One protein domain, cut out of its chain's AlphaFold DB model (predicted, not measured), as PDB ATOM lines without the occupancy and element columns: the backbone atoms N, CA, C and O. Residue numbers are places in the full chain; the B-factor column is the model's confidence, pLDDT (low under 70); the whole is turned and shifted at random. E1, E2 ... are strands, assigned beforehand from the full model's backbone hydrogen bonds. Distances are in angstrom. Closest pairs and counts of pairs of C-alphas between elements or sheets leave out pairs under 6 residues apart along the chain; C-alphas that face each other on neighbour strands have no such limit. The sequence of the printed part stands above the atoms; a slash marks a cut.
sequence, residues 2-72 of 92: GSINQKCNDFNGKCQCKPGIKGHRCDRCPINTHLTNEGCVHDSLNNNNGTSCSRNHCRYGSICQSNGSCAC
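What this domain is: This is residues 2 to 72 of the 92 residues of the protein "Laminin EGF-like domain-containing protein" of Euroglyphus maynei (UniProt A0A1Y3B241). With little regular structure, the model is a rod: looped residues 2 to 32 make one end, the small hairpin of E1 and E2 sits in the middle, and looped residues 43 to 72 make the other end. The printed part has 71 residues and no named helix; E1 then E2 form an antiparallel sheet. The class is all strand, with only 8 residues in named elements. It is extended, with a radius of gyration of the C-alphas of 17.2 A and spans of 56 by 20 by 16 A.

Where its parts are: Strand E1, residues 33 to 36, begins at C-alpha 33 (167.627, 143.395, 137.198) and is 9.5 A long. Strand E2, residues 39 to 42, is 9.7 A long and ends at C-alpha 42 (166.080, 143.503, 133.334).

How they stand to each other: E1 and E2 form a hairpin with a tight link, their directions 142 degrees apart. N 34 and O 41, 2.8 A apart, are within hydrogen-bond range. Residues 63 to 64 pair antiparallel with residues 70 to 71.

The domain as a whole: The farthest C-alphas, Phe 11 and Ser 66, are 56.2 A apart. The printed part has no cut. pLDDT is under 70 at residues 32, 42 to 64 and 67 to 72.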
ATOM      1  N   GLY A   2     157.143 141.296 146.069       75.44
ATOM      2  CA  GLY A   2     158.102 140.263 145.647       75.44
ATOM      3  C   GLY A   2     157.933 138.940 146.396       75.44
ATOM      4  O   GLY A   2     158.308 137.888 145.891       75.44
ATOM      5  N   SER A   3     157.290 138.977 147.565       82.31
ATOM      6  CA  SER A   3     156.737 137.792 148.222       82.31
ATOM      7  C   SER A   3     155.425 137.364 147.548       82.31
ATOM      8  O   SER A   3     154.675 138.210 147.054       82.31
ATOM      9  N   ILE A   4     155.162 136.060 147.520       85.00
ATOM     10  CA  ILE A   4     153.899 135.449 147.081       85.00
ATOM     11  C   ILE A   4     152.809 135.740 148.113       85.00
ATOM     12  O   ILE A   4     151.687 136.077 147.752       85.00
ATOM     13  N   ASN A   5     153.173 135.677 149.394       82.50
ATOM     14  CA  ASN A   5     152.264 135.887 150.510       82.50
ATOM     15  C   ASN A   5     152.592 137.182 151.251       82.50
ATOM     16  O   ASN A   5     153.744 137.615 151.307       82.50
ATOM     17  N   GLN A   6     151.573 137.783 151.863       80.12
ATOM     18  CA  GLN A   6     151.748 138.963 152.715       80.12
ATOM     19  C   GLN A   6     152.415 138.621 154.055       80.12
ATOM     20  O   GLN A   6     153.043 139.484 154.660       80.12
ATOM     21  N   LYS A   7     152.305 137.360 154.497       82.44
ATOM     22  CA  LYS A   7     152.951 136.851 155.708       82.44
ATOM     23  C   LYS A   7     154.244 136.120 155.359       82.44
ATOM     24  O   LYS A   7     154.273 135.294 154.445       82.44
ATOM     25  N   CYS A   8     155.300 136.437 156.094       86.75
ATOM     26  CA  CYS A   8     156.565 135.710 156.052       86.75
ATOM     27  C   CYS A   8     156.538 134.606 157.112       86.75
ATOM     28  O   CYS A   8     155.697 134.638 158.004       86.75
ATOM     29  N   ASN A   9     157.402 133.603 156.989       87.19
ATOM     30  CA  ASN A   9     157.429 132.485 157.920       87.19
ATOM     31  C   ASN A   9     157.754 132.981 159.339       87.19
ATOM     32  O   ASN A   9     158.805 133.580 159.552       87.19
ATOM     33  N   ASP A  10     156.870 132.708 160.297       86.12
ATOM     34  CA  ASP A  10     156.986 133.210 161.669       86.12
ATOM     35  C   ASP A  10     158.164 132.600 162.453       86.12
ATOM     36  O   ASP A  10     158.681 133.223 163.375       86.12
ATOM     37  N   PHE A  11     158.635 131.406 162.071       87.50
ATOM     38  CA  PHE A  11     159.732 130.717 162.760       87.50
ATOM     39  C   PHE A  11     161.115 131.222 162.355       87.50
ATOM     40  O   PHE A  11     162.040 131.194 163.161       87.50
ATOM     41  N   ASN A  12     161.291 131.637 161.099       85.50
ATOM     42  CA  ASN A  12     162.603 132.033 160.582       85.50
ATOM     43  C   ASN A  12     162.627 133.419 159.930       85.50
ATOM     44  O   ASN A  12     163.686 133.815 159.462       85.50
ATOM     45  N   GLY A  13     161.500 134.130 159.859       86.56
ATOM     46  CA  GLY A  13     161.367 135.458 159.251       86.56
ATOM     47  C   GLY A  13     161.383 135.483 157.716       86.56
ATOM     48  O   GLY A  13     161.219 136.545 157.113       86.56
ATOM     49  N   LYS A  14     161.564 134.335 157.050       85.88
ATOM     50  CA  LYS A  14     161.775 134.266 155.599       85.88
ATOM     51  C   LYS A  14     160.454 134.321 154.838       85.88
ATOM     52  O   LYS A  14     159.551 133.513 155.058       85.88
ATOM     53  N   CYS A  15     160.358 135.234 153.882       90.00
ATOM     54  CA  CYS A  15     159.204 135.338 152.996       90.00
ATOM     55  C   CYS A  15     159.316 134.347 151.822       90.00
ATOM     56  O   CYS A  15     160.412 134.027 151.351       90.00
ATOM     57  N   GLN A  16     158.177 133.859 151.326       88.12
ATOM     58  CA  GLN A  16     158.145 133.007 150.137       88.12
ATOM     59  C   GLN A  16     158.182 133.884 148.886       88.12
ATOM     60  O   GLN A  16     157.219 134.585 148.600       88.12
ATOM     61  N   CYS A  17     159.279 133.858 148.135       87.31
ATOM     62  CA  CYS A  17     159.480 134.774 147.012       87.31
ATOM     63  C   CYS A  17     158.822 134.292 145.720       87.31
ATOM     64  O   CYS A  17     158.782 133.093 145.442       87.31
ATOM     65  N   LYS A  18     158.340 135.242 144.908       82.31
ATOM     66  CA  LYS A  18     157.956 134.972 143.520       82.31
ATOM     67  C   LYS A  18     159.184 134.470 142.739       82.31
ATOM     68  O   LYS A  18     160.318 134.789 143.113       82.31
ATOM     69  N   PRO A  19     158.981 133.707 141.650       77.31
ATOM     70  CA  PRO A  19     160.079 133.189 140.840       77.31
ATOM     71  C   PRO A  19     161.079 134.282 140.438       77.31
ATOM     72  O   PRO A  19     160.690 135.370 140.022       77.31
ATOM     73  N   GLY A  20     162.373 133.994 140.579       74.56
ATOM     74  CA  GLY A  20     163.455 134.919 140.221       74.56
ATOM     75  C   GLY A  20     163.815 135.961 141.286       74.56
ATOM     76  O   GLY A  20     164.869 136.580 141.166       74.56
ATOM     77  N   ILE A  21     163.021 136.113 142.349       85.12
ATOM     78  CA  ILE A  21     163.295 137.032 143.463       85.12
ATOM     79  C   ILE A  21     163.938 136.263 144.624       85.12
ATOM     80  O   ILE A  21     163.563 135.131 144.933       85.12
ATOM     81  N   LYS A  22     164.923 136.871 145.280       84.88
ATOM     82  CA  LYS A  22     165.699 136.297 146.387       84.88
ATOM     83  C   LYS A  22     165.726 137.254 147.581       84.88
ATOM     84  O   LYS A  22     165.221 138.370 147.529       84.88
ATOM     85  N   GLY A  23     166.367 136.817 148.662       84.94
ATOM     86  CA  GLY A  23     166.498 137.589 149.897       84.94
ATOM     87  C   GLY A  23     165.464 137.190 150.943       84.94
ATOM     88  O   GLY A  23     164.470 136.534 150.649       84.94
ATOM     89  N   HIS A  24     165.727 137.569 152.191       84.81
ATOM     90  CA  HIS A  24     164.872 137.218 153.324       84.81
ATOM     91  C   HIS A  24     163.476 137.842 153.204       84.81
ATOM     92  O   HIS A  24     162.483 137.230 153.585       84.81
ATOM     93  N   ARG A  25     163.418 139.035 152.600       85.75
ATOM     94  CA  ARG A  25     162.204 139.825 152.381       85.75
ATOM     95  C   ARG A  25     161.752 139.850 150.919       85.75
ATOM     96  O   ARG A  25     160.854 140.616 150.578       85.75
ATOM     97  N   CYS A  26     162.347 139.011 150.069       87.00
ATOM     98  CA  CYS A  26     162.090 138.985 148.628       87.00
ATOM     99  C   CYS A  26     162.315 140.349 147.962       87.00
ATOM    100  O   CYS A  26     161.463 140.865 147.240       87.00
ATOM    101  N   ASP A  27     163.465 140.934 148.267       85.81
ATOM    102  CA  ASP A  27     163.898 142.275 147.891       85.81
ATOM    103  C   ASP A  27     165.177 142.271 147.041       85.81
ATOM    104  O   ASP A  27     165.632 143.321 146.594       85.81
ATOM    105  N   ARG A  28     165.765 141.093 146.792       84.31
ATOM    106  CA  ARG A  28     166.987 140.947 145.999       84.31
ATOM    107  C   ARG A  28     166.684 140.342 144.643       84.31
ATOM    108  O   ARG A  28     166.172 139.228 144.547       84.31
ATOM    109  N   CYS A  29     167.080 141.053 143.604       84.25
ATOM    110  CA  CYS A  29     167.013 140.591 142.232       84.25
ATOM    111  C   CYS A  29     168.392 140.116 141.733       84.25
ATOM    112  O   CYS A  29     169.417 140.470 142.322       84.25
ATOM    113  N   PRO A  30     168.446 139.277 140.683       79.38
ATOM    114  CA  PRO A  30     169.682 138.959 139.975       79.38
ATOM    115  C   PRO A  30     170.424 140.214 139.488       79.38
ATOM    116  O   PRO A  30     169.830 141.277 139.306       79.38
ATOM    117  N   ILE A  31     171.725 140.074 139.236       74.88
ATOM    118  CA  ILE A  31     172.567 141.154 138.702       74.88
ATOM    119  C   ILE A  31     171.939 141.697 137.402       74.88
ATOM    120  O   ILE A  31     171.466 140.918 136.575       74.88
ATOM    121  N   ASN A  32     171.925 143.025 137.242       69.19
ATOM    122  CA  ASN A  32     171.312 143.763 136.122       69.19
ATOM    123  C   ASN A  32     169.774 143.694 136.031       69.19
ATOM    124  O   ASN A  32     169.191 143.975 134.981       69.19
ATOM    125  N   THR A  33     169.093 143.352 137.127       75.50
ATOM    126  CA  THR A  33     167.627 143.395 137.198       75.50
ATOM    127  C   THR A  33     167.147 144.214 138.397       75.50
ATOM    128  O   THR A  33     167.793 144.227 139.444       75.50
ATOM    129  N   HIS A  34     166.019 144.907 138.245       82.75
ATOM    130  CA  HIS A  34     165.409 145.749 139.273       82.75
ATOM    131  C   HIS A  34     164.021 145.232 139.661       82.75
ATOM    132  O   HIS A  34     163.311 144.632 138.854       82.75
ATOM    133  N   LEU A  35     163.649 145.430 140.926       80.44
ATOM    134  CA  LEU A  35     162.391 144.942 141.480       80.44
ATOM    135  C   LEU A  35     161.243 145.898 141.133       80.44
ATOM    136  O   LEU A  35     161.249 147.054 141.547       80.44
ATOM    137  N   THR A  36     160.243 145.394 140.418       76.06
ATOM    138  CA  THR A  36     158.991 146.091 140.086       76.06
ATOM    139  C   THR A  36     157.787 145.315 140.616       76.06
ATOM    140  O   THR A  36     157.920 144.210 141.153       76.06
ATOM    141  N   ASN A  37     156.582 145.863 140.447       71.56
ATOM    142  CA  ASN A  37     155.339 145.181 140.820       71.56
ATOM    143  C   ASN A  37     155.119 143.871 140.034       71.56
ATOM    144  O   ASN A  37     154.458 142.958 140.541       71.56
ATOM    145  N   GLU A  38     155.715 143.757 138.845       70.62
ATOM    146  CA  GLU A  38     155.683 142.568 137.986       70.62
ATOM    147  C   GLU A  38     156.777 141.544 138.339       70.62
ATOM    148  O   GLU A  38     156.640 140.360 138.032       70.62
ATOM    149  N   GLY A  39     157.826 141.956 139.060       75.56
ATOM    150  CA  GLY A  39     158.927 141.097 139.500       75.56
ATOM    151  C   GLY A  39     160.299 141.705 139.211       75.56
ATOM    152  O   GLY A  39     160.433 142.919 139.072       75.56
ATOM    153  N   CYS A  40     161.335 140.865 139.138       81.62
ATOM    154  CA  CYS A  40     162.658 141.315 138.707       81.62
ATOM    155  C   CYS A  40     162.672 141.499 137.189       81.62
ATOM    156  O   CYS A  40     162.617 140.522 136.441       81.62
ATOM    157  N   VAL A  41     162.769 142.742 136.740       75.25
ATOM    158  CA  VAL A  41     162.842 143.110 135.324       75.25
ATOM    159  C   VAL A  41     164.272 143.498 134.972       75.25
ATOM    160  O   VAL A  41     164.979 144.100 135.775       75.25
ATOM    161  N   HIS A  42     164.741 143.123 133.784       69.38
ATOM    162  CA  HIS A  42     166.080 143.503 133.334       69.38
ATOM    163  C   HIS A  42     166.089 144.972 132.927       69.38
ATOM    164  O   HIS A  42     165.149 145.437 132.287       69.38
ATOM    165  N   ASP A  43     167.177 145.679 133.218       64.38
ATOM    166  CA  ASP A  43     167.378 147.061 132.761       64.38
ATOM    167  C   ASP A  43     167.242 147.206 131.228       64.38
ATOM    168  O   ASP A  43     166.713 148.182 130.709       64.38
ATOM    169  N   SER A  44     167.551 146.137 130.487       60.53
ATOM    170  CA  SER A  44     167.334 146.003 129.042       60.53
ATOM    171  C   SER A  44     165.859 145.957 128.605       60.53
ATOM    172  O   SER A  44     165.592 145.673 127.438       60.53
ATOM    173  N   LEU A  45     164.902 146.136 129.521       57.44
ATOM    174  CA  LEU A  45     163.481 146.381 129.232       57.44
ATOM    175  C   LEU A  45     163.122 147.874 129.324       57.44
ATOM    176  O   LEU A  45     162.109 148.280 128.770       57.44
ATOM    177  N   ASN A  46     163.970 148.692 129.958       52.38
ATOM    178  CA  ASN A  46     163.919 150.159 129.916       52.38
ATOM    179  C   ASN A  46     164.963 150.730 128.943       52.38
ATOM    180  O   ASN A  46     165.285 151.914 128.932       52.38
ATOM    181  N   ASN A  47     165.523 149.871 128.098       52.44
ATOM    182  CA  ASN A  47     166.239 150.319 126.931       52.44
ATOM    183  C   ASN A  47     165.471 149.845 125.707       52.44
ATOM    184  O   ASN A  47     165.694 148.754 125.180       52.44
ATOM    185  N   ASN A  48     164.572 150.712 125.248       54.47
ATOM    186  CA  ASN A  48     163.925 150.621 123.947       54.47
ATOM    187  C   ASN A  48     164.930 150.711 122.776       54.47
ATOM    188  O   ASN A  48     164.520 150.965 121.654       54.47
ATOM    189  N   ASN A  49     166.228 150.442 122.954       53.19
ATOM    190  CA  ASN A  49     167.166 150.169 121.857       53.19
ATOM    191  C   ASN A  49     167.031 148.740 121.300       53.19
ATOM    192  O   ASN A  49     167.971 148.191 120.726       53.19
ATOM    193  N   GLY A  50     165.847 148.146 121.434       53.56
ATOM    194  CA  GLY A  50     165.336 147.139 120.509       53.56
ATOM    195  C   GLY A  50     164.523 147.745 119.353       53.56
ATOM    196  O   GLY A  50     163.725 147.034 118.764       53.56
ATOM    197  N   THR A  51     164.666 149.041 119.047       49.12
ATOM    198  CA  THR A  51     163.877 149.760 118.019       49.12
ATOM    199  C   THR A  51     164.501 149.783 116.622       49.12
ATOM    200  O   THR A  51     164.028 150.505 115.750       49.12
ATOM    201  N   SER A  52     165.541 148.989 116.353       46.44
ATOM    202  CA  SER A  52     166.083 148.886 114.996       46.44
ATOM    203  C   SER A  52     166.228 147.434 114.569       46.44
ATOM    204  O   SER A  52     166.991 146.677 115.171       46.44
ATOM    205  N   CYS A  53     165.550 147.091 113.469       49.12
ATOM    206  CA  CYS A  53     165.577 145.812 112.748       49.12
ATOM    207  C   CYS A  53     166.963 145.431 112.176       49.12
ATOM    208  O   CYS A  53     167.058 144.622 111.260       49.12
ATOM    209  N   SER A  54     168.041 146.014 112.700       50.94
ATOM    210  CA  SER A  54     169.407 145.912 112.180       50.94
ATOM    211  C   SER A  54     170.278 144.924 112.965       50.94
ATOM    212  O   SER A  54     171.383 144.601 112.533       50.94
ATOM    213  N   ARG A  55     169.810 144.420 114.121       52.66
ATOM    214  CA  ARG A  55     170.430 143.279 114.817       52.66
ATOM    215  C   ARG A  55     169.445 142.127 114.868       52.66
ATOM    216  O   ARG A  55     168.435 142.211 115.556       52.66
ATOM    217  N   ASN A  56     169.810 141.027 114.222       51.28
ATOM    218  CA  ASN A  56     169.090 139.751 114.150       51.28
ATOM    219  C   ASN A  56     168.936 139.025 115.511       51.28
ATOM    220  O   ASN A  56     168.819 137.806 115.559       51.28
ATOM    221  N   HIS A  57     168.973 139.749 116.632       55.19
ATOM    222  CA  HIS A  57     168.882 139.212 117.983       55.19
ATOM    223  C   HIS A  57     167.512 139.536 118.582       55.19
ATOM    224  O   HIS A  57     167.406 140.291 119.550       55.19
ATOM    225  N   CYS A  58     166.447 138.954 118.025       60.38
ATOM    226  CA  CYS A  58     165.226 138.812 118.812       60.38
ATOM    227  C   CYS A  58     165.520 137.873 120.007       60.38
ATOM    228  O   CYS A  58     166.397 137.003 119.946       60.38
ATOM    229  N   ARG A  59     164.835 138.061 121.143       64.25
ATOM    230  CA  ARG A  59     165.131 137.284 122.360       64.25
ATOM    231  C   ARG A  59     164.754 135.810 122.188       64.25
ATOM    232  O   ARG A  59     163.790 135.483 121.500       64.25
ATOM    233  N   TYR A  60     165.491 134.933 122.870       59.88
ATOM    234  CA  TYR A  60     165.166 133.506 122.993       59.88
ATOM    235  C   TYR A  60     165.008 132.768 121.646       59.88
ATOM    236  O   TYR A  60     164.204 131.848 121.539       59.88
ATOM    237  N   GLY A  61     165.766 133.173 120.617       57.84
ATOM    238  CA  GLY A  61     165.784 132.488 119.316       57.84
ATOM    239  C   GLY A  61     164.556 132.743 118.434       57.84
ATOM    240  O   GLY A  61     164.289 131.966 117.522       57.84
ATOM    241  N   SER A  62     163.796 133.808 118.702       67.12
ATOM    242  CA  SER A  62     162.713 134.244 117.812       67.12
ATOM    243  C   SER A  62     163.258 134.809 116.495       67.12
ATOM    244  O   SER A  62     164.387 135.298 116.426       67.12
ATOM    245  N   ILE A  63     162.454 134.719 115.435       69.56
ATOM    246  CA  ILE A  63     162.821 135.193 114.098       69.56
ATOM    247  C   ILE A  63     162.170 136.560 113.885       69.56
ATOM    248  O   ILE A  63     160.991 136.754 114.191       69.56
ATOM    249  N   CYS A  64     162.945 137.508 113.363       67.81
ATOM    250  CA  CYS A  64     162.428 138.808 112.955       67.81
ATOM    251  C   CYS A  64     161.630 138.654 111.653       67.81
ATOM    252  O   CYS A  64     162.166 138.176 110.651       67.81
ATOM    253  N   GLN A  65     160.356 139.037 111.671       74.69
ATOM    254  CA  GLN A  65     159.518 139.092 110.477       74.69
ATOM    255  C   GLN A  65     159.702 140.430 109.746       74.69
ATOM    256  O   GLN A  65     160.097 141.439 110.328       74.69
ATOM    257  N   SER A  66     159.359 140.463 108.458       70.62
ATOM    258  CA  SER A  66     159.474 141.650 107.596       70.62
ATOM    259  C   SER A  66     158.648 142.858 108.061       70.62
ATOM    260  O   SER A  66     158.951 143.985 107.683       70.62
ATOM    261  N   ASN A  67     157.640 142.647 108.909       65.44
ATOM    262  CA  ASN A  67     156.824 143.697 109.528       65.44
ATOM    263  C   ASN A  67     157.444 144.291 110.813       65.44
ATOM    264  O   ASN A  67     156.785 145.069 111.499       65.44
ATOM    265  N   GLY A  68     158.668 143.899 111.179       65.00
ATOM    266  CA  GLY A  68     159.324 144.342 112.412       65.00
ATOM    267  C   GLY A  68     158.807 143.665 113.687       65.00
ATOM    268  O   GLY A  68     159.223 144.040 114.781       65.00
ATOM    269  N   SER A  69     157.927 142.663 113.576       64.94
ATOM    270  CA  SER A  69     157.515 141.834 114.712       64.94
ATOM    271  C   SER A  69     158.471 140.651 114.896       64.94
ATOM    272  O   SER A  69     158.860 139.982 113.938       64.94
ATOM    273  N   CYS A  70     158.861 140.372 116.140       69.25
ATOM    274  CA  CYS A  70     159.554 139.129 116.469       69.25
ATOM    275  C   CYS A  70     158.504 138.045 116.725       69.25
ATOM    276  O   CYS A  70     157.635 138.213 117.583       69.25
ATOM    277  N   ALA A  71     158.605 136.921 116.021       66.94
ATOM    278  CA  ALA A  71     157.713 135.786 116.217       66.94
ATOM    279  C   ALA A  71     158.497 134.508 116.505       66.94
ATOM    280  O   ALA A  71     159.539 134.235 115.903       66.94
ATOM    281  N   CYS A  72     157.969 133.691 117.412       65.44
ATOM    282  CA  CYS A  72     158.425 132.317 117.571       65.44
ATOM    283  C   CYS A  72     157.694 131.439 116.555       65.44
ATOM    284  O   CYS A  72     156.477 131.294 116.628       65.44
TER     285      CYS A  72